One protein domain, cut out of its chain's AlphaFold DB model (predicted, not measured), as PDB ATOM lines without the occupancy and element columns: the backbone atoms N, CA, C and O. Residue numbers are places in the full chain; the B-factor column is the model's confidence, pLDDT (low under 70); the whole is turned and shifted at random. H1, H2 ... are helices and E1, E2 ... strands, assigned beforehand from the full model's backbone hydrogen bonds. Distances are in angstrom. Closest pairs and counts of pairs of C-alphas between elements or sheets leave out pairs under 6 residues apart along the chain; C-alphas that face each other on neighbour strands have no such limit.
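Overview. This is residues 2 to 109 of the 588 residues of the protein "Putative amidoligase enzyme protein" of Botryosphaeria parva (strain UCR-NP2) (UniProt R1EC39). A small wall of three short strands, E1, E2 and E3, has the short helix H1 over it, and the long helix H4 packs crosswise on H1 with residues 89 to 96. Two loose arms stick out: residues 18 to 31, of which 18 to 26 belong to H2, and residues 51 to 57, of which 51 to 56 belong to H3. The printed part has 108 residues with four named helices and three named strands, in the order H1 E1 H2 E2 H3 E3 H4; the sheet, order E1 E2 E3, is mixed and so is the class, helices and strands. The whole is loose, with a radius of gyration of the C-alphas of 16.9 A and spans of 49 by 35 by 26 A.

Along the chain. H1, residues 2 to 8, begins at C-alpha 2 (158.610, 289.193, 134.621). E1 is residues 13 to 15, H2 residues 16 to 26, 15.6 A long, and E2 residues 37 to 41, 13.8 A. H3 is residues 50 to 56 and E3 residues 68 to 71. H4, residues 81 to 97, 24.3 A long, ends at C-alpha 97 (153.982, 294.378, 139.739).

Arrangement. E1 and E2 are parallel at 27 degrees, with N 14 and O 37 3.2 A apart. E1, H2 and E2 form a strand-helix-strand unit, two parallel neighbour strands with a helix between, with a right-handed crossover. E2 and E3 are antiparallel at 155 degrees, with N 40 and O 69 2.8 A apart. H1 is on the sheet at a height of 9.2 A, over E2 and only just over E1, with 3 C-alphas. H1 and H4 touch, closest C-alphas Ala 5 and Ala 96, 6.4 A, only just about perpendicular at 71 degrees. H2 only grazes the sheet with residues 16 to 17; H3 and H4 are not on it. Every O i to N i+4 pair is within hydrogen-bond range in H1 and H4, against 6 of 7 in H2 and 2 of 3 in H3.

Size, cuts and confidence. The C-alphas farthest apart, Gly 27 and Ala 55, are 51.5 A apart. The printed part has no cut, and the link from H3 to E3 is long. The model's pLDDT is under 70 in residues 16 to 33, 47 to 63 and 100 to 105.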
ATOM      1  N   VAL A   2     159.271 288.559 135.785       90.50
ATOM      2  CA  VAL A   2     158.610 289.193 134.621       90.50
ATOM      3  C   VAL A   2     158.211 288.177 133.548       90.50
ATOM      4  O   VAL A   2     157.049 288.101 133.167       90.50
ATOM      5  N   ILE A   3     159.143 287.306 133.156       92.00
ATOM      6  CA  ILE A   3     158.897 286.236 132.179       92.00
ATOM      7  C   ILE A   3     157.747 285.321 132.606       92.00
ATOM      8  O   ILE A   3     156.898 284.982 131.790       92.00
ATOM      9  N   LYS A   4     157.680 284.941 133.888       92.06
ATOM     10  CA  LYS A   4     156.600 284.095 134.414       92.06
ATOM     11  C   LYS A   4     155.249 284.799 134.291       92.06
ATOM     12  O   LYS A   4     154.309 284.183 133.807       92.06
ATOM     13  N   ALA A   5     155.165 286.074 134.677       92.69
ATOM     14  CA  ALA A   5     153.935 286.860 134.567       92.69
ATOM     15  C   ALA A   5     153.454 286.964 133.109       92.69
ATOM     16  O   ALA A   5     152.293 286.687 132.812       92.69
ATOM     17  N   LEU A   6     154.369 287.274 132.189       95.19
ATOM     18  CA  LEU A   6     154.087 287.366 130.757       95.19
ATOM     19  C   LEU A   6     153.653 286.016 130.159       95.19
ATOM     20  O   LEU A   6     152.615 285.953 129.498       95.19
ATOM     21  N   LYS A   7     154.364 284.918 130.459       94.94
ATOM     22  CA  LYS A   7     153.980 283.561 130.027       94.94
ATOM     23  C   LYS A   7     152.602 283.162 130.563       94.94
ATOM     24  O   LYS A   7     151.786 282.642 129.807       94.94
ATOM     25  N   SER A   8     152.304 283.448 131.833       94.88
ATOM     26  CA  SER A   8     150.991 283.172 132.438       94.88
ATOM     27  C   SER A   8     149.843 283.941 131.775       94.88
ATOM     28  O   SER A   8     148.715 283.461 131.779       94.88
ATOM     29  N   ALA A   9     150.122 285.093 131.162       95.44
ATOM     30  CA  ALA A   9     149.158 285.865 130.381       95.44
ATOM     31  C   ALA A   9     149.121 285.485 128.883       95.44
ATOM     32  O   ALA A   9     148.505 286.181 128.065       95.44
ATOM     33  N   GLY A  10     149.809 284.407 128.491       95.81
ATOM     34  CA  GLY A  10     149.904 283.962 127.101       95.81
ATOM     35  C   GLY A  10     150.633 284.965 126.203       95.81
ATOM     36  O   GLY A  10     150.216 285.184 125.067       95.81
ATOM     37  N   VAL A  11     151.643 285.662 126.727       95.44
ATOM     38  CA  VAL A  11     152.604 286.419 125.913       95.44
ATOM     39  C   VAL A  11     153.744 285.473 125.544       95.44
ATOM     40  O   VAL A  11     154.329 284.842 126.425       95.44
ATOM     41  N   ASP A  12     154.055 285.376 124.252       93.00
ATOM     42  CA  ASP A  12     155.212 284.619 123.777       93.00
ATOM     43  C   ASP A  12     156.499 285.389 124.106       93.00
ATOM     44  O   ASP A  12     156.795 286.422 123.494       93.00
ATOM     45  N   VAL A  13     157.207 284.928 125.141       92.31
ATOM     46  CA  VAL A  13     158.374 285.597 125.727       92.31
ATOM     47  C   VAL A  13     159.450 284.596 126.153       92.31
ATOM     48  O   VAL A  13     159.140 283.503 126.644       92.31
ATOM     49  N   TYR A  14     160.716 284.993 126.040       87.06
ATOM     50  CA  TYR A  14     161.866 284.209 126.503       87.06
ATOM     51  C   TYR A  14     162.938 285.066 127.202       87.06
ATOM     52  O   TYR A  14     162.868 286.298 127.179       87.06
ATOM     53  N   TRP A  15     163.899 284.399 127.859       82.31
ATOM     54  CA  TRP A  15     165.083 285.024 128.467       82.31
ATOM     55  C   TRP A  15     166.286 284.833 127.541       82.31
ATOM     56  O   TRP A  15     166.558 283.714 127.109       82.31
ATOM     57  N   GLU A  16     166.992 285.908 127.200       69.38
ATOM     58  CA  GLU A  16     168.061 285.859 126.195       69.38
ATOM     59  C   GLU A  16     169.274 284.973 126.575       69.38
ATOM     60  O   GLU A  16     169.643 284.166 125.714       69.38
ATOM     61  N   PRO A  17     169.812 285.019 127.818       62.44
ATOM     62  CA  PRO A  17     170.997 284.262 128.253       62.44
ATOM     63  C   PRO A  17     170.766 282.760 128.474       62.44
ATOM     64  O   PRO A  17     171.581 281.947 128.047       62.44
ATOM     65  N   GLU A  18     169.651 282.371 129.108       55.69
ATOM     66  CA  GLU A  18     169.350 280.959 129.429       55.69
ATOM     67  C   GLU A  18     169.252 280.102 128.164       55.69
ATOM     68  O   GLU A  18     169.710 278.963 128.116       55.69
ATOM     69  N   ASP A  19     168.687 280.677 127.107       54.00
ATOM     70  CA  ASP A  19     168.553 279.971 125.850       54.00
ATOM     71  C   ASP A  19     169.840 280.050 125.018       54.00
ATOM     72  O   ASP A  19     170.015 279.179 124.193       54.00
ATOM     73  N   GLU A  20     170.773 280.996 125.198       56.19
ATOM     74  CA  GLU A  20     172.058 280.970 124.464       56.19
ATOM     75  C   GLU A  20     172.906 279.738 124.817       56.19
ATOM     76  O   GLU A  20     173.453 279.077 123.930       56.19
ATOM     77  N   GLU A  21     172.900 279.334 126.088       53.81
ATOM     78  CA  GLU A  21     173.548 278.101 126.547       53.81
ATOM     79  C   GLU A  21     172.820 276.834 126.065       53.81
ATOM     80  O   GLU A  21     173.463 275.888 125.602       53.81
ATOM     81  N   VAL A  22     171.480 276.817 126.087       54.69
ATOM     82  CA  VAL A  22     170.675 275.704 125.536       54.69
ATOM     83  C   VAL A  22     170.792 275.635 123.999       54.69
ATOM     84  O   VAL A  22     170.823 274.544 123.425       54.69
ATOM     85  N   ARG A  23     170.930 276.788 123.327       60.38
ATOM     86  CA  ARG A  23     171.089 276.970 121.868       60.38
ATOM     87  C   ARG A  23     172.404 276.380 121.360       60.38
ATOM     88  O   ARG A  23     172.395 275.738 120.312       60.38
ATOM     89  N   ILE A  24     173.508 276.541 122.098       56.47
ATOM     90  CA  ILE A  24     174.807 275.924 121.760       56.47
ATOM     91  C   ILE A  24     174.733 274.393 121.873       56.47
ATOM     92  O   ILE A  24     175.373 273.679 121.103       56.47
ATOM     93  N   GLN A  25     173.928 273.873 122.802       52.53
ATOM     94  CA  GLN A  25     173.878 272.441 123.102       52.53
ATOM     95  C   GLN A  25     172.953 271.627 122.179       52.53
ATOM     96  O   GLN A  25     173.148 270.418 122.070       52.53
ATOM     97  N   GLN A  26     171.961 272.239 121.516       54.03
ATOM     98  CA  GLN A  26     170.905 271.497 120.797       54.03
ATOM     99  C   GLN A  26     170.946 271.572 119.260       54.03
ATOM    100  O   GLN A  26     170.143 270.904 118.614       54.03
ATOM    101  N   GLY A  27     171.857 272.342 118.651       50.28
ATOM    102  CA  GLY A  27     172.045 272.360 117.188       50.28
ATOM    103  C   GLY A  27     170.807 272.755 116.362       50.28
ATOM    104  O   GLY A  27     170.732 272.419 115.182       50.28
ATOM    105  N   GLY A  28     169.820 273.421 116.973       49.78
ATOM    106  CA  GLY A  28     168.573 273.826 116.318       49.78
ATOM    107  C   GLY A  28     168.726 275.074 115.444       49.78
ATOM    108  O   GLY A  28     169.555 275.940 115.722       49.78
ATOM    109  N   GLU A  29     167.897 275.187 114.399       45.41
ATOM    110  CA  GLU A  29     167.778 276.420 113.609       45.41
ATOM    111  C   GLU A  29     167.326 277.586 114.501       45.41
ATOM    112  O   GLU A  29     166.374 277.470 115.278       45.41
ATOM    113  N   LEU A  30     168.017 278.723 114.387       45.81
ATOM    114  CA  LEU A  30     167.690 279.935 115.132       45.81
ATOM    115  C   LEU A  30     166.260 280.380 114.783       45.81
ATOM    116  O   LEU A  30     165.974 280.627 113.606       45.81
ATOM    117  N   PRO A  31     165.362 280.575 115.770       52.44
ATOM    118  CA  PRO A  31     164.169 281.376 115.545       52.44
ATOM    119  C   PRO A  31     164.610 282.708 114.944       52.44
ATOM    120  O   PRO A  31     165.594 283.293 115.404       52.44
ATOM    121  N   SER A  32     163.904 283.196 113.920       58.03
ATOM    122  CA  SER A  32     164.259 284.490 113.335       58.03
ATOM    123  C   SER A  32     164.353 285.534 114.454       58.03
ATOM    124  O   SER A  32     163.442 285.640 115.288       58.03
ATOM    125  N   SER A  33     165.479 286.243 114.530       66.19
ATOM    126  CA  SER A  33     165.714 287.227 115.586       66.19
ATOM    127  C   SER A  33     164.546 288.219 115.648       66.19
ATOM    128  O   SER A  33     163.979 288.609 114.614       66.19
ATOM    129  N   PHE A  34     164.154 288.594 116.871       76.06
ATOM    130  CA  PHE A  34     163.018 289.486 117.139       76.06
ATOM    131  C   PHE A  34     161.656 288.944 116.661       76.06
ATOM    132  O   PHE A  34     160.814 289.707 116.197       76.06
ATOM    133  N   SER A  35     161.419 287.632 116.729       82.88
ATOM    134  CA  SER A  35     160.097 287.039 116.444       82.88
ATOM    135  C   SER A  35     159.172 286.974 117.663       82.88
ATOM    136  O   SER A  35     157.975 286.747 117.507       82.88
ATOM    137  N   ARG A  36     159.710 287.194 118.869       89.75
ATOM    138  CA  ARG A  36     159.000 287.094 120.155       89.75
ATOM    139  C   ARG A  36     159.424 288.228 121.079       89.75
ATOM    140  O   ARG A  36     160.415 288.904 120.800       89.75
ATOM    141  N   TRP A  37     158.704 288.414 122.181       94.75
ATOM    142  CA  TRP A  37     159.154 289.321 123.231       94.75
ATOM    143  C   TRP A  37     160.390 288.750 123.928       94.75
ATOM    144  O   TRP A  37     160.484 287.542 124.155       94.75
ATOM    145  N   THR A  38     161.320 289.616 124.308       92.62
ATOM    146  CA  THR A  38     162.484 289.229 125.106       92.62
ATOM    147  C   THR A  38     162.547 290.081 126.357       92.62
ATOM    148  O   THR A  38     162.114 291.235 126.376       92.62
ATOM    149  N   VAL A  39     163.039 289.476 127.428       92.38
ATOM    150  CA  VAL A  39     163.350 290.164 128.677       92.38
ATOM    151  C   VAL A  39     164.824 289.940 128.935       92.38
ATOM    152  O   VAL A  39     165.289 288.813 128.786       92.38
ATOM    153  N   ASP A  40     165.541 290.989 129.309       90.38
ATOM    154  CA  ASP A  40     166.979 290.954 129.530       90.38
ATOM    155  C   ASP A  40     167.386 291.879 130.685       90.38
ATOM    156  O   ASP A  40     166.593 292.695 131.165       90.38
ATOM    157  N   SER A  41     168.614 291.719 131.164       89.81
ATOM    158  CA  SER A  41     169.230 292.633 132.119       89.81
ATOM    159  C   SER A  41     169.772 293.865 131.406       89.81
ATOM    160  O   SER A  41     170.426 293.721 130.377       89.81
ATOM    161  N   ASP A  42     169.583 295.050 131.981       87.81
ATOM    162  CA  ASP A  42     170.170 296.284 131.455       87.81
ATOM    163  C   ASP A  42     171.011 296.976 132.526       87.81
ATOM    164  O   ASP A  42     170.487 297.573 133.465       87.81
ATOM    165  N   SER A  43     172.333 296.900 132.390       84.69
ATOM    166  CA  SER A  43     173.265 297.556 133.312       84.69
ATOM    167  C   SER A  43     173.375 299.067 133.094       84.69
ATOM    168  O   SER A  43     173.900 299.761 133.964       84.69
ATOM    169  N   SER A  44     172.882 299.587 131.964       81.56
ATOM    170  CA  SER A  44     172.859 301.025 131.673       81.56
ATOM    171  C   SER A  44     171.706 301.745 132.372       81.56
ATOM    172  O   SER A  44     171.789 302.949 132.633       81.56
ATOM    173  N   VAL A  45     170.656 301.011 132.755       84.06
ATOM    174  CA  VAL A  45     169.610 301.523 133.641       84.06
ATOM    175  C   VAL A  45     170.189 301.606 135.046       84.06
ATOM    176  O   VAL A  45     170.122 300.667 135.840       84.06
ATOM    177  N   LEU A  46     170.788 302.761 135.335       72.50
ATOM    178  CA  LEU A  46     171.362 303.047 136.640       72.50
ATOM    179  C   LEU A  46     170.306 302.841 137.723       72.50
ATOM    180  O   LEU A  46     169.177 303.339 137.605       72.50
ATOM    181  N   SER A  47     170.703 302.160 138.801       63.59
ATOM    182  CA  SER A  47     169.996 302.298 140.063       63.59
ATOM    183  C   SER A  47     169.983 303.780 140.432       63.59
ATOM    184  O   SER A  47     170.894 304.538 140.087       63.59
ATOM    185  N   TYR A  48     168.901 304.213 141.068       60.16
ATOM    186  CA  TYR A  48     168.715 305.608 141.448       60.16
ATOM    187  C   TYR A  48     169.978 306.175 142.108       60.16
ATOM    188  O   TYR A  48     170.643 305.480 142.880       60.16
ATOM    189  N   HIS A  49     170.302 307.438 141.822       54.19
ATOM    190  CA  HIS A  49     171.335 308.109 142.596       54.19
ATOM    191  C   HIS A  49     170.926 308.069 144.071       54.19
ATOM    192  O   HIS A  49     169.779 308.345 144.424       54.19
ATOM    193  N   ASP A  50     171.890 307.741 144.925       49.66
ATOM    194  CA  ASP A  50     171.713 307.437 146.346       49.66
ATOM    195  C   ASP A  50     170.877 308.493 147.108       49.66
ATOM    196  O   ASP A  50     170.257 308.187 148.115       49.66
ATOM    197  N   HIS A  51     170.803 309.741 146.635       50.66
ATOM    198  CA  HIS A  51     170.102 310.837 147.309       50.66
ATOM    199  C   HIS A  51     168.564 310.790 147.215       50.66
ATOM    200  O   HIS A  51     167.903 311.060 148.216       50.66
ATOM    201  N   GLU A  52     167.981 310.422 146.071       55.12
ATOM    202  CA  GLU A  52     166.514 310.395 145.894       55.12
ATOM    203  C   GLU A  52     165.903 309.148 146.551       55.12
ATOM    204  O   GLU A  52     164.852 309.224 147.187       55.12
ATOM    205  N   LEU A  53     166.612 308.012 146.487       56.38
ATOM    206  CA  LEU A  53     166.248 306.803 147.227       56.38
ATOM    207  C   LEU A  53     166.439 306.975 148.736       56.38
ATOM    208  O   LEU A  53     165.562 306.543 149.469       56.38
ATOM    209  N   ARG A  54     167.512 307.626 149.225       55.84
ATOM    210  CA  ARG A  54     167.722 307.849 150.675       55.84
ATOM    211  C   ARG A  54     166.598 308.647 151.326       55.84
ATOM    212  O   ARG A  54     166.306 308.408 152.496       55.84
ATOM    213  N   ALA A  55     165.993 309.584 150.594       55.34
ATOM    214  CA  ALA A  55     164.886 310.391 151.098       55.34
ATOM    215  C   ALA A  55     163.618 309.552 151.333       55.34
ATOM    216  O   ALA A  55     162.960 309.733 152.353       55.34
ATOM    217  N   ALA A  56     163.311 308.610 150.433       54.78
ATOM    218  CA  ALA A  56     162.159 307.711 150.564       54.78
ATOM    219  C   ALA A  56     162.472 306.432 151.373       54.78
ATOM    220  O   ALA A  56     161.595 305.864 152.016       54.78
ATOM    221  N   HIS A  57     163.725 305.970 151.357       61.62
ATOM    222  CA  HIS A  57     164.193 304.722 151.960       61.62
ATOM    223  C   HIS A  57     165.676 304.826 152.387       61.62
ATOM    224  O   HIS A  57     166.578 304.591 151.582       61.62
ATOM    225  N   PRO A  58     165.964 305.089 153.675       56.56
ATOM    226  CA  PRO A  58     167.334 305.251 154.176       56.56
ATOM    227  C   PRO A  58     168.208 303.985 154.106       56.56
ATOM    228  O   PRO A  58     169.409 304.058 154.351       56.56
ATOM    229  N   ASP A  59     167.615 302.822 153.825       62.97
ATOM    230  CA  ASP A  59     168.273 301.518 153.881       62.97
ATOM    231  C   ASP A  59     168.210 300.810 152.519       62.97
ATOM    232  O   ASP A  59     167.356 299.954 152.269       62.97
ATOM    233  N   SER A  60     169.128 301.180 151.625       58.03
ATOM    234  CA  SER A  60     169.266 300.596 150.283       58.03
ATOM    235  C   SER A  60     169.572 299.092 150.302       58.03
ATOM    236  O   SER A  60     169.331 298.407 149.309       58.03
ATOM    237  N   SER A  61     170.023 298.543 151.438       62.78
ATOM    238  CA  SER A  61     170.281 297.107 151.595       62.78
ATOM    239  C   SER A  61     169.004 296.258 151.624       62.78
ATOM    240  O   SER A  61     169.056 295.059 151.352       62.78
ATOM    241  N   LYS A  62     167.846 296.870 151.914       64.19
ATOM    242  CA  LYS A  62     166.556 296.169 152.025       64.19
ATOM    243  C   LYS A  62     165.806 296.018 150.703       64.19
ATOM    244  O   LYS A  62     164.960 295.137 150.611       64.19
ATOM    245  N   ASN A  63     166.116 296.836 149.695       68.44
ATOM    246  CA  ASN A  63     165.397 296.877 148.418       68.44
ATOM    247  C   ASN A  63     166.389 296.912 147.242       68.44
ATOM    248  O   ASN A  63     166.629 297.983 146.679       68.44
ATOM    249  N   PRO A  64     166.994 295.771 146.865       75.44
ATOM    250  CA  PRO A  64     167.903 295.725 145.726       75.44
ATOM    251  C   PRO A  64     167.163 296.092 144.434       75.44
ATOM    252  O   PRO A  64     166.085 295.573 144.142       75.44
ATOM    253  N   THR A  65     167.765 296.975 143.644       79.31
ATOM    254  CA  THR A  65     167.255 297.386 142.332       79.31
ATOM    255  C   THR A  65     167.996 296.657 141.221       79.31
ATOM    256  O   THR A  65     169.196 296.410 141.334       79.31
ATOM    257  N   PHE A  66     167.305 296.370 140.123       83.44
ATOM    258  CA  PHE A  66     167.879 295.710 138.957       83.44
ATOM    259  C   PHE A  66     167.320 296.332 137.675       83.44
ATOM    260  O   PHE A  66     166.106 296.500 137.558       83.44
ATOM    261  N   GLY A  67     168.200 296.678 136.736       88.75
ATOM    262  CA  GLY A  67     167.819 297.230 135.440       88.75
ATOM    263  C   GLY A  67     167.300 296.149 134.494       88.75
ATOM    264  O   GLY A  67     167.852 295.050 134.420       88.75
ATOM    265  N   LEU A  68     166.217 296.456 133.782       91.44
ATOM    266  CA  LEU A  68     165.495 295.514 132.931       91.44
ATOM    267  C   LEU A  68     165.321 296.099 131.529       91.44
ATOM    268  O   LEU A  68     164.786 297.198 131.393       91.44
ATOM    269  N   GLU A  69     165.668 295.328 130.501       93.12
ATOM    270  CA  GLU A  69     165.305 295.615 129.113       93.12
ATOM    271  C   GLU A  69     164.168 294.678 128.682       93.12
ATOM    272  O   GLU A  69     164.216 293.466 128.900       93.12
ATOM    273  N   ILE A  70     163.125 295.233 128.063       94.56
ATOM    274  CA  ILE A  70     162.042 294.458 127.448       94.56
ATOM    275  C   ILE A  70     162.012 294.809 125.965       94.56
ATOM    276  O   ILE A  70     161.746 295.955 125.604       94.56
ATOM    277  N   LYS A  71     162.262 293.823 125.102       94.00
ATOM    278  CA  LYS A  71     162.363 294.011 123.650       94.00
ATOM    279  C   LYS A  71     161.144 293.379 122.992       94.00
ATOM    280  O   LYS A  71     160.782 292.239 123.289       94.00
ATOM    281  N   SER A  72     160.484 294.122 122.114       94.31
ATOM    282  CA  SER A  72     159.342 293.601 121.369       94.31
ATOM    283  C   SER A  72     159.788 292.718 120.201       94.31
ATOM    284  O   SER A  72     160.921 292.851 119.721       94.31
ATOM    285  N   PRO A  73     158.899 291.867 119.664       91.62
ATOM    286  CA  PRO A  73     159.106 291.338 118.328       91.62
ATOM    287  C   PRO A  73     159.071 292.464 117.281       91.62
ATOM    288  O   PRO A  73     158.648 293.594 117.550       91.62
ATOM    289  N   ARG A  74     159.492 292.138 116.058       89.56
ATOM    290  CA  ARG A  74     159.308 292.982 114.879       89.56
ATOM    291  C   ARG A  74     157.831 293.039 114.516       89.56
ATOM    292  O   ARG A  74     157.172 292.010 114.353       89.56
ATOM    293  N   PHE A  75     157.346 294.255 114.330       91.94
ATOM    294  CA  PHE A  75     155.986 294.526 113.905       91.94
ATOM    295  C   PHE A  75     155.967 295.210 112.540       91.94
ATOM    296  O   PHE A  75     156.847 296.013 112.230       91.94
ATOM    297  N   SER A  76     154.938 294.906 111.749       91.31
ATOM    298  CA  SER A  76     154.515 295.770 110.647       91.31
ATOM    299  C   SER A  76     153.805 296.978 111.249       91.31
ATOM    300  O   SER A  76     152.973 296.822 112.140       91.31
ATOM    301  N   TYR A  77     154.146 298.179 110.788       90.94
ATOM    302  CA  TYR A  77     153.527 299.404 111.291       90.94
ATOM    303  C   TYR A  77     152.051 299.523 110.890       90.94
ATOM    304  O   TYR A  77     151.253 300.048 111.664       90.94
ATOM    305  N   ASP A  78     151.709 299.055 109.687       88.62
ATOM    306  CA  ASP A  78     150.359 299.167 109.125       88.62
ATOM    307  C   ASP A  78     149.389 298.109 109.697       88.62
ATOM    308  O   ASP A  78     148.191 298.175 109.435       88.62
ATOM    309  N   ASP A  79     149.886 297.166 110.507       87.25
ATOM    310  CA  ASP A  79     149.063 296.169 111.193       87.25
ATOM    311  C   ASP A  79     148.646 296.707 112.571       87.25
ATOM    312  O   ASP A  79     149.493 297.084 113.374       87.25
ATOM    313  N   ASP A  80     147.365 296.662 112.937       74.31
ATOM    314  CA  ASP A  80     146.924 297.131 114.267       74.31
ATOM    315  C   ASP A  80     147.391 296.223 115.434       74.31
ATOM    316  O   ASP A  80     147.307 296.596 116.610       74.31
ATOM    317  N   GLU A  81     147.916 295.028 115.133       87.06
ATOM    318  CA  GLU A  81     148.313 294.019 116.126       87.06
ATOM    319  C   GLU A  81     149.408 294.504 117.086       87.06
ATOM    320  O   GLU A  81     149.439 294.100 118.254       87.06
ATOM    321  N   TRP A  82     150.308 295.385 116.635       94.00
ATOM    322  CA  TRP A  82     151.429 295.833 117.463       94.00
ATOM    323  C   TRP A  82     150.974 296.682 118.643       94.00
ATOM    324  O   TRP A  82     151.494 296.528 119.750       94.00
ATOM    325  N   GLN A  83     149.963 297.529 118.441       95.81
ATOM    326  CA  GLN A  83     149.441 298.384 119.500       95.81
ATOM    327  C   GLN A  83     148.809 297.548 120.609       95.81
ATOM    328  O   GLN A  83     149.068 297.790 121.788       95.81
ATOM    329  N   GLU A  84     147.995 296.549 120.252       95.19
ATOM    330  CA  GLU A  84     147.383 295.679 121.259       95.19
ATOM    331  C   GLU A  84     148.414 294.764 121.920       95.19
ATOM    332  O   GLU A  84     148.319 294.525 123.121       95.19
ATOM    333  N   SER A  85     149.446 294.327 121.196       95.50
ATOM    334  CA  SER A  85     150.569 293.587 121.779       95.50
ATOM    335  C   SER A  85     151.289 294.409 122.857       95.50
ATOM    336  O   SER A  85     151.466 293.932 123.980       95.50
ATOM    337  N   VAL A  86     151.605 295.681 122.572       96.00
ATOM    338  CA  VAL A  86     152.184 296.622 123.550       96.00
ATOM    339  C   VAL A  86     151.244 296.828 124.743       96.00
ATOM    340  O   VAL A  86     151.673 296.698 125.892       96.00
ATOM    341  N   ARG A  87     149.945 297.083 124.506       95.50
ATOM    342  CA  ARG A  87     148.951 297.239 125.588       95.50
ATOM    343  C   ARG A  87     148.853 295.989 126.452       95.50
ATOM    344  O   ARG A  87     148.793 296.114 127.673       95.50
ATOM    345  N   LYS A  88     148.837 294.800 125.847       96.00
ATOM    346  CA  LYS A  88     148.759 293.519 126.554       96.00
ATOM    347  C   LYS A  88     149.959 293.342 127.476       96.00
ATOM    348  O   LYS A  88     149.757 293.064 128.655       96.00
ATOM    349  N   VAL A  89     151.178 293.535 126.972       96.19
ATOM    350  CA  VAL A  89     152.401 293.410 127.780       96.19
ATOM    351  C   VAL A  89     152.376 294.382 128.953       96.19
ATOM    352  O   VAL A  89     152.503 293.950 130.094       96.19
ATOM    353  N   LEU A  90     152.122 295.668 128.707       94.00
ATOM    354  CA  LEU A  90     152.112 296.674 129.771       94.00
ATOM    355  C   LEU A  90     151.001 296.431 130.796       94.00
ATOM    356  O   LEU A  90     151.245 296.552 131.990       94.00
ATOM    357  N   ARG A  91     149.804 296.008 130.366       91.00
ATOM    358  CA  ARG A  91     148.701 295.632 131.271       91.00
ATOM    359  C   ARG A  91     149.094 294.473 132.188       91.00
ATOM    360  O   ARG A  91     148.754 294.490 133.364       91.00
ATOM    361  N   VAL A  92     149.815 293.480 131.664       93.31
ATOM    362  CA  VAL A  92     150.324 292.356 132.464       93.31
ATOM    363  C   VAL A  92     151.386 292.825 133.451       93.31
ATOM    364  O   VAL A  92     151.358 292.398 134.599       93.31
ATOM    365  N   LEU A  93     152.296 293.710 133.036       90.94
ATOM    366  CA  LEU A  93     153.315 294.266 133.928       90.94
ATOM    367  C   LEU A  93     152.688 295.081 135.066       90.94
ATOM    368  O   LEU A  93     153.027 294.855 136.223       90.94
ATOM    369  N   HIS A  94     151.723 295.952 134.763       85.75
ATOM    370  CA  HIS A  94     150.976 296.691 135.787       85.75
ATOM    371  C   HIS A  94     150.252 295.744 136.738       85.75
ATOM    372  O   HIS A  94     150.505 295.764 137.941       85.75
ATOM    373  N   SER A  95     149.470 294.808 136.195       84.50
ATOM    374  CA  SER A  95     148.715 293.853 137.006       84.50
ATOM    375  C   SER A  95     149.605 292.964 137.880       84.50
ATOM    376  O   SER A  95     149.189 292.572 138.968       84.50
ATOM    377  N   ALA A  96     150.812 292.620 137.421       86.00
ATOM    378  CA  ALA A  96     151.704 291.706 138.125       86.00
ATOM    379  C   ALA A  96     152.645 292.388 139.128       86.00
ATOM    380  O   ALA A  96     153.120 291.696 140.029       86.00
ATOM    381  N   PHE A  97     152.939 293.684 138.966       83.56
ATOM    382  CA  PHE A  97     153.982 294.378 139.739       83.56
ATOM    383  C   PHE A  97     153.557 295.717 140.355       83.56
ATOM    384  O   PHE A  97     154.216 296.168 141.288       83.56
ATOM    385  N   ASN A  98     152.490 296.355 139.866       77.06
ATOM    386  CA  ASN A  98     152.081 297.691 140.314       77.06
ATOM    387  C   ASN A  98     150.697 297.697 140.990       77.06
ATOM    388  O   ASN A  98     150.523 298.401 141.983       77.06
ATOM    389  N   ASP A  99     149.760 296.859 140.526       73.81
ATOM    390  CA  ASP A  99     148.353 296.850 140.974       73.81
ATOM    391  C   ASP A  99     148.048 295.869 142.132       73.81
ATOM    392  O   ASP A  99     146.894 295.726 142.544       73.81
ATOM    393  N   ARG A 100     149.035 295.115 142.635       66.00
ATOM    394  CA  ARG A 100     148.789 293.975 143.543       66.00
ATOM    395  C   ARG A 100     148.659 294.379 145.011       66.00
ATOM    396  O   ARG A 100     149.635 294.792 145.616       66.00
ATOM    397  N   THR A 101     147.486 294.143 145.603       57.62
ATOM    398  CA  THR A 101     147.081 294.657 146.929       57.62
ATOM    399  C   THR A 101     147.729 294.027 148.159       57.62
ATOM    400  O   THR A 101     147.700 294.667 149.207       57.62
ATOM    401  N   ASP A 102     148.341 292.840 148.064       54.59
ATOM    402  CA  ASP A 102     148.815 292.101 149.243       54.59
ATOM    403  C   ASP A 102     150.271 291.617 149.116       54.59
ATOM    404  O   ASP A 102     150.607 290.836 148.226       54.59
ATOM    405  N   ASN A 103     151.097 292.004 150.097       55.56
ATOM    406  CA  ASN A 103     152.363 291.357 150.484       55.56
ATOM    407  C   ASN A 103     153.472 291.250 149.410       55.56
ATOM    408  O   ASN A 103     154.347 290.386 149.522       55.56
ATOM    409  N   ASP A 104     153.462 292.100 148.379       62.78
ATOM    410  CA  ASP A 104     154.478 292.059 147.322       62.78
ATOM    411  C   ASP A 104     155.762 292.828 147.680       62.78
ATOM    412  O   ASP A 104     155.739 293.971 148.131       62.78
ATOM    413  N   ASN A 105     156.904 292.187 147.405       69.00
ATOM    414  CA  ASN A 105     158.257 292.715 147.633       69.00
ATOM    415  C   ASN A 105     158.898 293.312 146.364       69.00
ATOM    416  O   ASN A 105     160.109 293.517 146.326       69.00
ATOM    417  N   TYR A 106     158.128 293.525 145.292       76.38
ATOM    418  CA  TYR A 106     158.668 293.904 143.982       76.38
ATOM    419  C   TYR A 106     157.813 294.963 143.313       76.38
ATOM    420  O   TYR A 106     156.590 294.930 143.419       76.38
ATOM    421  N   ARG A 107     158.464 295.865 142.578       78.62
ATOM    422  CA  ARG A 107     157.794 296.933 141.844       78.62
ATOM    423  C   ARG A 107     158.577 297.332 140.600       78.62
ATOM    424  O   ARG A 107     159.805 297.289 140.610       78.62
ATOM    425  N   LEU A 108     157.866 297.734 139.547       82.56
ATOM    426  CA  LEU A 108     158.470 298.318 138.352       82.56
ATOM    427  C   LEU A 108     158.395 299.844 138.425       82.56
ATOM    428  O   LEU A 108     157.366 300.418 138.775       82.56
ATOM    429  N   TYR A 109     159.483 300.510 138.061       81.12
ATOM    430  CA  TYR A 109     159.520 301.958 137.896       81.12
ATOM    431  C   TYR A 109     160.477 302.329 136.762       81.12
ATOM    432  O   TYR A 109     161.363 301.552 136.408       81.12
TER     433      TYR A 109